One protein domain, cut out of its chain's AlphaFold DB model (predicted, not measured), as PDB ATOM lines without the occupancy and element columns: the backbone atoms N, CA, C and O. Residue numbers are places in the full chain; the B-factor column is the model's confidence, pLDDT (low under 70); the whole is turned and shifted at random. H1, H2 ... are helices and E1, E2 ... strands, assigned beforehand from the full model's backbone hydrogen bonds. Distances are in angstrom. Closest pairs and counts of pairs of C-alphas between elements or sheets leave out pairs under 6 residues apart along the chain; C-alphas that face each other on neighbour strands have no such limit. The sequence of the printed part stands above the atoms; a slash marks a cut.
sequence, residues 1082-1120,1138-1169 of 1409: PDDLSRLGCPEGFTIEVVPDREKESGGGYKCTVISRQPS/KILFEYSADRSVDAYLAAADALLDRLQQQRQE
ATOM      1  N   PRO A1082      -8.787  51.943 -38.830       75.58
ATOM      2  CA  PRO A1082      -8.672  50.605 -39.403       75.58
ATOM      3  C   PRO A1082      -7.450  49.825 -38.891       75.58
ATOM      4  O   PRO A1082      -7.527  48.607 -38.816       75.58
ATOM      5  N   ASP A1083      -6.363  50.494 -38.479       73.61
ATOM      6  CA  ASP A1083      -5.224  49.847 -37.798       73.61
ATOM      7  C   ASP A1083      -5.606  49.206 -36.466       73.61
ATOM      8  O   ASP A1083      -5.160  48.116 -36.119       73.61
ATOM      9  N   ASP A1084      -6.386  49.930 -35.666       79.53
ATOM     10  CA  ASP A1084      -6.801  49.445 -34.357       79.53
ATOM     11  C   ASP A1084      -7.818  48.308 -34.534       79.53
ATOM     12  O   ASP A1084      -7.769  47.304 -33.829       79.53
ATOM     13  N   LEU A1085      -8.683  48.423 -35.542       78.89
ATOM     14  CA  LEU A1085      -9.628  47.383 -35.935       78.89
ATOM     15  C   LEU A1085      -8.951  46.120 -36.484       78.89
ATOM     16  O   LEU A1085      -9.360  45.014 -36.128       78.89
ATOM     17  N   SER A1086      -7.904  46.250 -37.305       74.99
ATOM     18  CA  SER A1086      -7.157  45.095 -37.816       74.99
ATOM     19  C   SER A1086      -6.445  44.347 -36.689       74.99
ATOM     20  O   SER A1086      -6.518  43.121 -36.647       74.99
ATOM     21  N   ARG A1087      -5.858  45.065 -35.720       75.10
ATOM     22  CA  ARG A1087      -5.263  44.481 -34.500       75.10
ATOM     23  C   ARG A1087      -6.277  43.737 -33.636       75.10
ATOM     24  O   ARG A1087      -5.944  42.734 -33.015       75.10
ATOM     25  N   LEU A1088      -7.521  44.206 -33.596       76.76
ATOM     26  CA  LEU A1088      -8.607  43.498 -32.912       76.76
ATOM     27  C   LEU A1088      -9.101  42.265 -33.690       76.76
ATOM     28  O   LEU A1088      -9.816  41.439 -33.124       76.76
ATOM     29  N   GLY A1089      -8.698  42.105 -34.956       73.24
ATOM     30  CA  GLY A1089      -9.186  41.059 -35.853       73.24
ATOM     31  C   GLY A1089     -10.563  41.366 -36.451       73.24
ATOM     32  O   GLY A1089     -11.268  40.441 -36.846       73.24
ATOM     33  N   CYS A1090     -10.946  42.646 -36.503       77.79
ATOM     34  CA  CYS A1090     -12.270  43.131 -36.911       77.79
ATOM     35  C   CYS A1090     -12.141  44.179 -38.022       77.79
ATOM     36  O   CYS A1090     -12.523  45.331 -37.816       77.79
ATOM     37  N   PRO A1091     -11.569  43.840 -39.191       70.19
ATOM     38  CA  PRO A1091     -11.202  44.829 -40.207       70.19
ATOM     39  C   PRO A1091     -12.388  45.655 -40.732       70.19
ATOM     40  O   PRO A1091     -12.184  46.769 -41.204       70.19
ATOM     41  N   GLU A1092     -13.615  45.139 -40.623       71.68
ATOM     42  CA  GLU A1092     -14.847  45.835 -41.016       71.68
ATOM     43  C   GLU A1092     -15.584  46.511 -39.851       71.68
ATOM     44  O   GLU A1092     -16.698  46.996 -40.007       71.68
ATOM     45  N   GLY A1093     -14.980  46.566 -38.666       78.88
ATOM     46  CA  GLY A1093     -15.633  47.079 -37.468       78.88
ATOM     47  C   GLY A1093     -16.375  46.005 -36.673       78.88
ATOM     48  O   GLY A1093     -16.261  44.799 -36.905       78.88
ATOM     49  N   PHE A1094     -17.122  46.464 -35.676       84.31
ATOM     50  CA  PHE A1094     -17.836  45.624 -34.720       84.31
ATOM     51  C   PHE A1094     -19.175  46.269 -34.353       84.31
ATOM     52  O   PHE A1094     -19.345  47.487 -34.453       84.31
ATOM     53  N   THR A1095     -20.122  45.451 -33.909       79.86
ATOM     54  CA  THR A1095     -21.350  45.897 -33.246       79.86
ATOM     55  C   THR A1095     -21.298  45.529 -31.777       79.86
ATOM     56  O   THR A1095     -20.667  44.549 -31.386       79.86
ATOM     57  N   ILE A1096     -21.945  46.350 -30.954       81.72
ATOM     58  CA  ILE A1096     -22.162  46.041 -29.547       81.72
ATOM     59  C   ILE A1096     -23.657  45.886 -29.359       81.72
ATOM     60  O   ILE A1096     -24.407  46.843 -29.560       81.72
ATOM     61  N   GLU A1097     -24.069  44.691 -28.971       81.50
ATOM     62  CA  GLU A1097     -25.458  44.372 -28.690       81.50
ATOM     63  C   GLU A1097     -25.600  44.035 -27.214       81.50
ATOM     64  O   GLU A1097     -24.805  43.293 -26.646       81.50
ATOM     65  N   VAL A1098     -26.617  44.614 -26.577       80.29
ATOM     66  CA  VAL A1098     -26.926  44.355 -25.170       80.29
ATOM     67  C   VAL A1098     -28.300  43.723 -25.111       80.29
ATOM     68  O   VAL A1098     -29.316  44.401 -25.288       80.29
ATOM     69  N   VAL A1099     -28.346  42.425 -24.846       79.33
ATOM     70  CA  VAL A1099     -29.567  41.614 -24.864       79.33
ATOM     71  C   VAL A1099     -29.840  41.090 -23.448       79.33
ATOM     72  O   VAL A1099     -28.889  40.844 -22.702       79.33
ATOM     73  N   PRO A1100     -31.108  40.961 -23.020       73.96
ATOM     74  CA  PRO A1100     -31.419  40.269 -21.772       73.96
ATOM     75  C   PRO A1100     -30.935  38.816 -21.854       73.96
ATOM     76  O   PRO A1100     -31.231  38.121 -22.828       73.96
ATOM     77  N   ASP A1101     -30.186  38.367 -20.853       73.38
ATOM     78  CA  ASP A1101     -29.658  37.007 -20.786       73.38
ATOM     79  C   ASP A1101     -30.790  36.035 -20.417       73.38
ATOM     80  O   ASP A1101     -31.257  35.999 -19.275       73.38
ATOM     81  N   ARG A1102     -31.280  35.288 -21.415       67.99
ATOM     82  CA  ARG A1102     -32.369  34.313 -21.252       67.99
ATOM     83  C   ARG A1102     -31.888  32.950 -20.751       67.99
ATOM     84  O   ARG A1102     -32.731  32.130 -20.407       67.99
ATOM     85  N   GLU A1103     -30.578  32.694 -20.739       60.23
ATOM     86  CA  GLU A1103     -30.013  31.376 -20.412       60.23
ATOM     87  C   GLU A1103     -29.884  31.148 -18.905       60.23
ATOM     88  O   GLU A1103     -29.931  30.007 -18.446       60.23
ATOM     89  N   LYS A1104     -29.792  32.213 -18.099       56.50
ATOM     90  CA  LYS A1104     -29.940  32.083 -16.647       56.50
ATOM     91  C   LYS A1104     -31.370  31.627 -16.338       56.50
ATOM     92  O   LYS A1104     -32.293  32.432 -16.419       56.50
ATOM     93  N   GLU A1105     -31.546  30.371 -15.913       50.38
ATOM     94  CA  GLU A1105     -32.836  29.800 -15.463       50.38
ATOM     95  C   GLU A1105     -33.527  30.668 -14.396       50.38
ATOM     96  O   GLU A1105     -34.751  30.705 -14.297       50.38
ATOM     97  N   SER A1106     -32.743  31.429 -13.628       50.53
ATOM     98  CA  SER A1106     -33.231  32.376 -12.624       50.53
ATOM     99  C   SER A1106     -33.724  33.709 -13.205       50.53
ATOM    100  O   SER A1106     -34.168  34.550 -12.433       50.53
ATOM    101  N   GLY A1107     -33.640  33.930 -14.523       47.88
ATOM    102  CA  GLY A1107     -34.154  35.088 -15.259       47.88
ATOM    103  C   GLY A1107     -33.642  36.430 -14.741       47.88
ATOM    104  O   GLY A1107     -34.426  37.207 -14.219       47.88
ATOM    105  N   GLY A1108     -32.347  36.729 -14.818       58.81
ATOM    106  CA  GLY A1108     -31.812  37.996 -14.302       58.81
ATOM    107  C   GLY A1108     -30.383  38.248 -14.757       58.81
ATOM    108  O   GLY A1108     -29.439  37.685 -14.205       58.81
ATOM    109  N   GLY A1109     -30.222  39.068 -15.790       73.74
ATOM    110  CA  GLY A1109     -28.916  39.440 -16.314       73.74
ATOM    111  C   GLY A1109     -29.001  40.033 -17.710       73.74
ATOM    112  O   GLY A1109     -29.983  39.862 -18.432       73.74
ATOM    113  N   TYR A1110     -27.943  40.729 -18.083       79.32
ATOM    114  CA  TYR A1110     -27.720  41.292 -19.396       79.32
ATOM    115  C   TYR A1110     -26.437  40.731 -19.951       79.32
ATOM    116  O   TYR A1110     -25.405  40.759 -19.285       79.32
ATOM    117  N   LYS A1111     -26.514  40.285 -21.195       83.42
ATOM    118  CA  LYS A1111     -25.383  39.818 -21.969       83.42
ATOM    119  C   LYS A1111     -25.050  40.890 -22.995       83.42
ATOM    120  O   LYS A1111     -25.875  41.240 -23.842       83.42
ATOM    121  N   CYS A1112     -23.859  41.462 -22.864       85.69
ATOM    122  CA  CYS A1112     -23.290  42.377 -23.837       85.69
ATOM    123  C   CYS A1112     -22.324  41.601 -24.727       85.69
ATOM    124  O   CYS A1112     -21.271  41.149 -24.269       85.69
ATOM    125  N   THR A1113     -22.676  41.460 -25.999       83.21
ATOM    126  CA  THR A1113     -21.855  40.801 -27.013       83.21
ATOM    127  C   THR A1113     -21.230  41.847 -27.923       83.21
ATOM    128  O   THR A1113     -21.908  42.699 -28.500       83.21
ATOM    129  N   VAL A1114     -19.906  41.784 -28.053       83.40
ATOM    130  CA  VAL A1114     -19.172  42.528 -29.076       83.40
ATOM    131  C   VAL A1114     -18.960  41.582 -30.241       83.40
ATOM    132  O   VAL A1114     -18.183  40.629 -30.152       83.40
ATOM    133  N   ILE A1115     -19.682  41.823 -31.325       82.80
ATOM    134  CA  ILE A1115     -19.715  40.941 -32.484       82.80
ATOM    135  C   ILE A1115     -18.882  41.587 -33.584       82.80
ATOM    136  O   ILE A1115     -19.088  42.752 -33.933       82.80
ATOM    137  N   SER A1116     -17.920  40.844 -34.135       79.51
ATOM    138  CA  SER A1116     -17.224  41.297 -35.339       79.51
ATOM    139  C   SER A1116     -18.223  41.338 -36.487       79.51
ATOM    140  O   SER A1116     -18.897  40.340 -36.748       79.51
ATOM    141  N   ARG A1117     -18.297  42.457 -37.213       73.00
ATOM    142  CA  ARG A1117     -19.092  42.491 -38.445       73.00
ATOM    143  C   ARG A1117     -18.447  41.558 -39.470       73.00
ATOM    144  O   ARG A1117     -17.227  41.587 -39.642       73.00
ATOM    145  N   GLN A1118     -19.248  40.686 -40.079       61.95
ATOM    146  CA  GLN A1118     -18.798  39.833 -41.178       61.95
ATOM    147  C   GLN A1118     -18.766  40.634 -42.487       61.95
ATOM    148  O   GLN A1118     -19.625  41.503 -42.668       61.95
ATOM    149  N   PRO A1119     -17.833  40.310 -43.403       54.21
ATOM    150  CA  PRO A1119     -17.839  40.854 -44.750       54.21
ATOM    151  C   PRO A1119     -19.162  40.520 -45.418       54.21
ATOM    152  O   PRO A1119     -19.475  39.356 -45.668       54.21
ATOM    153  N   SER A1120     -19.951  41.549 -45.721       51.74
ATOM    154  CA  SER A1120     -21.044  41.425 -46.674       51.74
ATOM    155  C   SER A1120     -20.416  41.068 -48.022       51.74
ATOM    156  O   SER A1120     -20.007  41.956 -48.770       51.74
ATOM    157  N   LYS A1138     -18.342  35.958 -35.593       69.13
ATOM    158  CA  LYS A1138     -17.306  35.752 -34.574       69.13
ATOM    159  C   LYS A1138     -17.522  36.705 -33.392       69.13
ATOM    160  O   LYS A1138     -17.304  37.914 -33.511       69.13
ATOM    161  N   ILE A1139     -17.918  36.151 -32.249       72.75
ATOM    162  CA  ILE A1139     -18.046  36.874 -30.980       72.75
ATOM    163  C   ILE A1139     -16.635  37.193 -30.469       72.75
ATOM    164  O   ILE A1139     -15.807  36.298 -30.294       72.75
ATOM    165  N   LEU A1140     -16.334  38.476 -30.273       74.42
ATOM    166  CA  LEU A1140     -15.022  38.944 -29.806       74.42
ATOM    167  C   LEU A1140     -14.924  38.908 -28.292       74.42
ATOM    168  O   LEU A1140     -13.889  38.526 -27.749       74.42
ATOM    169  N   PHE A1141     -16.002  39.350 -27.655       78.37
ATOM    170  CA  PHE A1141     -16.176  39.400 -26.220       78.37
ATOM    171  C   PHE A1141     -17.640  39.217 -25.890       78.37
ATOM    172  O   PHE A1141     -18.522  39.732 -26.580       78.37
ATOM    173  N   GLU A1142     -17.864  38.530 -24.789       83.12
ATOM    174  CA  GLU A1142     -19.164  38.366 -24.190       83.12
ATOM    175  C   GLU A1142     -19.013  38.643 -22.703       83.12
ATOM    176  O   GLU A1142     -18.186  38.025 -22.032       83.12
ATOM    177  N   TYR A1143     -19.777  39.610 -22.212       82.58
ATOM    178  CA  TYR A1143     -19.816  39.947 -20.799       82.58
ATOM    179  C   TYR A1143     -21.249  39.887 -20.305       82.58
ATOM    180  O   TYR A1143     -22.122  40.584 -20.826       82.58
ATOM    181  N   SER A1144     -21.460  39.081 -19.272       82.66
ATOM    182  CA  SER A1144     -22.729  39.011 -18.560       82.66
ATOM    183  C   SER A1144     -22.620  39.775 -17.245       82.66
ATOM    184  O   SER A1144     -21.723  39.520 -16.444       82.66
ATOM    185  N   ALA A1145     -23.542  40.706 -17.013       82.34
ATOM    186  CA  ALA A1145     -23.678  41.433 -15.752       82.34
ATOM    187  C   ALA A1145     -25.155  41.537 -15.358       82.34
ATOM    188  O   ALA A1145     -26.040  41.304 -16.176       82.34
ATOM    189  N   ASP A1146     -25.445  41.916 -14.117       75.44
ATOM    190  CA  ASP A1146     -26.835  42.019 -13.651       75.44
ATOM    191  C   ASP A1146     -27.557  43.258 -14.206       75.44
ATOM    192  O   ASP A1146     -28.784  43.276 -14.301       75.44
ATOM    193  N   ARG A1147     -26.804  44.284 -14.630       76.22
ATOM    194  CA  ARG A1147     -27.317  45.512 -15.257       76.22
ATOM    195  C   ARG A1147     -26.783  45.659 -16.679       76.22
ATOM    196  O   ARG A1147     -25.617  45.387 -16.954       76.22
ATOM    197  N   SER A1148     -27.629  46.176 -17.568       77.71
ATOM    198  CA  SER A1148     -27.313  46.397 -18.984       77.71
ATOM    199  C   SER A1148     -26.140  47.361 -19.179       77.71
ATOM    200  O   SER A1148     -25.265  47.136 -20.015       77.71
ATOM    201  N   VAL A1149     -26.098  48.402 -18.350       80.67
ATOM    202  CA  VAL A1149     -25.024  49.394 -18.294       80.67
ATOM    203  C   VAL A1149     -23.689  48.756 -17.930       80.67
ATOM    204  O   VAL A1149     -22.695  49.018 -18.601       80.67
ATOM    205  N   ASP A1150     -23.661  47.929 -16.887       84.93
ATOM    206  CA  ASP A1150     -22.418  47.343 -16.380       84.93
ATOM    207  C   ASP A1150     -21.859  46.327 -17.382       84.93
ATOM    208  O   ASP A1150     -20.661  46.331 -17.656       84.93
ATOM    209  N   ALA A1151     -22.738  45.540 -18.016       85.08
ATOM    210  CA  ALA A1151     -22.364  44.649 -19.112       85.08
ATOM    211  C   ALA A1151     -21.747  45.436 -20.282       85.08
ATOM    212  O   ALA A1151     -20.706  45.046 -20.812       85.08
ATOM    213  N   TYR A1152     -22.351  46.572 -20.655       87.73
ATOM    214  CA  TYR A1152     -21.838  47.443 -21.714       87.73
ATOM    215  C   TYR A1152     -20.482  48.066 -21.369       87.73
ATOM    216  O   TYR A1152     -19.565  48.032 -22.189       87.73
ATOM    217  N   LEU A1153     -20.345  48.642 -20.171       87.54
ATOM    218  CA  LEU A1153     -19.104  49.278 -19.731       87.54
ATOM    219  C   LEU A1153     -17.968  48.256 -19.637       87.54
ATOM    220  O   LEU A1153     -16.883  48.530 -20.143       87.54
ATOM    221  N   ALA A1154     -18.227  47.072 -19.078       87.81
ATOM    222  CA  ALA A1154     -17.247  45.993 -18.998       87.81
ATOM    223  C   ALA A1154     -16.819  45.503 -20.389       87.81
ATOM    224  O   ALA A1154     -15.626  45.361 -20.646       87.81
ATOM    225  N   ALA A1155     -17.766  45.312 -21.312       87.87
ATOM    226  CA  ALA A1155     -17.452  44.914 -22.682       87.87
ATOM    227  C   ALA A1155     -16.647  45.988 -23.435       87.87
ATOM    228  O   ALA A1155     -15.712  45.662 -24.168       87.87
ATOM    229  N   ALA A1156     -16.987  47.266 -23.246       89.02
ATOM    230  CA  ALA A1156     -16.266  48.385 -23.841       89.02
ATOM    231  C   ALA A1156     -14.839  48.503 -23.287       89.02
ATOM    232  O   ALA A1156     -13.894  48.618 -24.067       89.02
ATOM    233  N   ASP A1157     -14.680  48.446 -21.963       89.90
ATOM    234  CA  ASP A1157     -13.376  48.523 -21.304       89.90
ATOM    235  C   ASP A1157     -12.512  47.305 -21.685       89.90
ATOM    236  O   ASP A1157     -11.372  47.487 -22.096       89.90
ATOM    237  N   ALA A1158     -13.072  46.091 -21.737       87.36
ATOM    238  CA  ALA A1158     -12.356  44.900 -22.202       87.36
ATOM    239  C   ALA A1158     -11.885  44.997 -23.664       87.36
ATOM    240  O   ALA A1158     -10.780  44.555 -23.995       87.36
ATOM    241  N   LEU A1159     -12.691  45.589 -24.554       86.50
ATOM    242  CA  LEU A1159     -12.291  45.822 -25.945       86.50
ATOM    243  C   LEU A1159     -11.122  46.817 -26.028       86.50
ATOM    244  O   LEU A1159     -10.176  46.604 -26.792       86.50
ATOM    245  N   LEU A1160     -11.176  47.892 -25.238       88.02
ATOM    246  CA  LEU A1160     -10.123  48.907 -25.170       88.02
ATOM    247  C   LEU A1160      -8.838  48.356 -24.533       88.02
ATOM    248  O   LEU A1160      -7.749  48.619 -25.046       88.02
ATOM    249  N   ASP A1161      -8.958  47.544 -23.485       88.03
ATOM    250  CA  ASP A1161      -7.838  46.887 -22.811       88.03
ATOM    251  C   ASP A1161      -7.161  45.867 -23.729       88.03
ATOM    252  O   ASP A1161      -5.933  45.853 -23.832       88.03
ATOM    253  N   ARG A1162      -7.934  45.075 -24.488       84.33
ATOM    254  CA  ARG A1162      -7.381  44.178 -25.518       84.33
ATOM    255  C   ARG A1162      -6.583  44.959 -26.553       84.33
ATOM    256  O   ARG A1162      -5.484  44.545 -26.915       84.33
ATOM    257  N   LEU A1163      -7.107  46.092 -27.025       82.68
ATOM    258  CA  LEU A1163      -6.376  46.948 -27.957       82.68
ATOM    259  C   LEU A1163      -5.075  47.468 -27.327       82.68
ATOM    260  O   LEU A1163      -4.042  47.523 -27.996       82.68
ATOM    261  N   GLN A1164      -5.105  47.851 -26.051       84.23
ATOM    262  CA  GLN A1164      -3.920  48.314 -25.335       84.23
ATOM    263  C   GLN A1164      -2.867  47.206 -25.188       84.23
ATOM    264  O   GLN A1164      -1.694  47.464 -25.463       84.23
ATOM    265  N   GLN A1165      -3.271  45.984 -24.837       82.00
ATOM    266  CA  GLN A1165      -2.392  44.810 -24.770       82.00
ATOM    267  C   GLN A1165      -1.770  44.507 -26.143       82.00
ATOM    268  O   GLN A1165      -0.550  44.435 -26.266       82.00
ATOM    269  N   GLN A1166      -2.582  44.485 -27.203       77.79
ATOM    270  CA  GLN A1166      -2.131  44.300 -28.591       77.79
ATOM    271  C   GLN A1166      -1.202  45.425 -29.085       77.79
ATOM    272  O   GLN A1166      -0.379  45.230 -29.977       77.79
ATOM    273  N   ARG A1167      -1.309  46.641 -28.532       75.50
ATOM    274  CA  ARG A1167      -0.359  47.730 -28.816       75.50
ATOM    275  C   ARG A1167       0.981  47.550 -28.097       75.50
ATOM    276  O   ARG A1167       1.989  48.033 -28.613       75.50
ATOM    277  N   GLN A1168       0.994  46.903 -26.931       76.62
ATOM    278  CA  GLN A1168       2.205  46.631 -26.149       76.62
ATOM    279  C   GLN A1168       2.964  45.400 -26.661       76.62
ATOM    280  O   GLN A1168       4.196  45.426 -26.709       76.62
ATOM    281  N   GLU A1169       2.249  44.364 -27.101       67.52
ATOM    282  CA  GLU A1169       2.807  43.184 -27.763       67.52
ATOM    283  C   GLU A1169       3.349  43.568 -29.154       67.52
ATOM    284  O   GLU A1169       2.700  43.435 -30.185       67.52
TER     285      GLU A1169
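AT A GLANCE: This is residues 1082 to 1120 and 1138 to 1169 of the 1409 residues of an uncharacterized protein of Trypanosoma cruzi (strain CL Brener) (UniProt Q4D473). A small three-stranded sheet has one long helix, H2, packed slantwise over one face, making two layers, a sheet with a helix on one face. The short helix H1 sits near one end of the sheet and meets the later part of H2, while the loop between E1 and E2 reaches the opposite end of the long axis. The 71 printed residues include two named helices and three named strands, in the order H1, E1, E2, E3, H2; the sheet's order is E1, E2, E3, antiparallel, and the class is mixed, helices and strands. The whole is only just compact, close to loose, with a radius of gyration of the C-alphas of 13.3 A, and flat, spanning 41 by 30 by 15 A.

IN THESE COORDINATES: H1, residues 1082 to 1088, begins with C-alpha 1082 at (-8.672, 50.605, -39.403) and measures 9.6 A. E1, residues 1094 to 1100, is 19.5 A long; E2, residues 1110 to 1116, 19.1 A; E3, residues 1139 to 1145, 16.9 A. H2, residues 1148 to 1168, runs 30.4 A to C-alpha 1168 at (2.205, 46.631, -26.149).

HOW THE PARTS SIT: E1 and E2 form a hairpin, with N 1097 and O 1113 3.0 A apart, within hydrogen-bond range. E2 and E3 are antiparallel at 168 degrees, with N 1112 and O 1143 2.8 A apart, also within range. H2 is on the sheet at a height over the sheet of 8.3 A, over E2 and E3, at 35 degrees to E3 on the local plane; the closest C-alphas of E3 and H2 are those of Ala 1145 and Ala 1151, 4.8 A apart. H1 only grazes the sheet, with residues 1085 to 1088. H2 touches H1 with residues 1162 to 1166 alone, about perpendicular at 80 degrees; their closest C-alphas, of Leu 1088 and Leu 1163, are 6.4 A apart. Both helices have every O i to N i+4 pair within hydrogen-bond range.

THE WHOLE: The two C-alphas farthest apart, of Asp 1083 and Ser 1106, are 41.5 A apart. Residues 1121 to 1137 are not printed, and C-alphas 1120 and 1138 are 13.9 A apart across this cut. Of the links printed whole, none is long. The model's pLDDT is under 70 at residues 1102 to 1108, 1118 to 1120, 1138 and 1169.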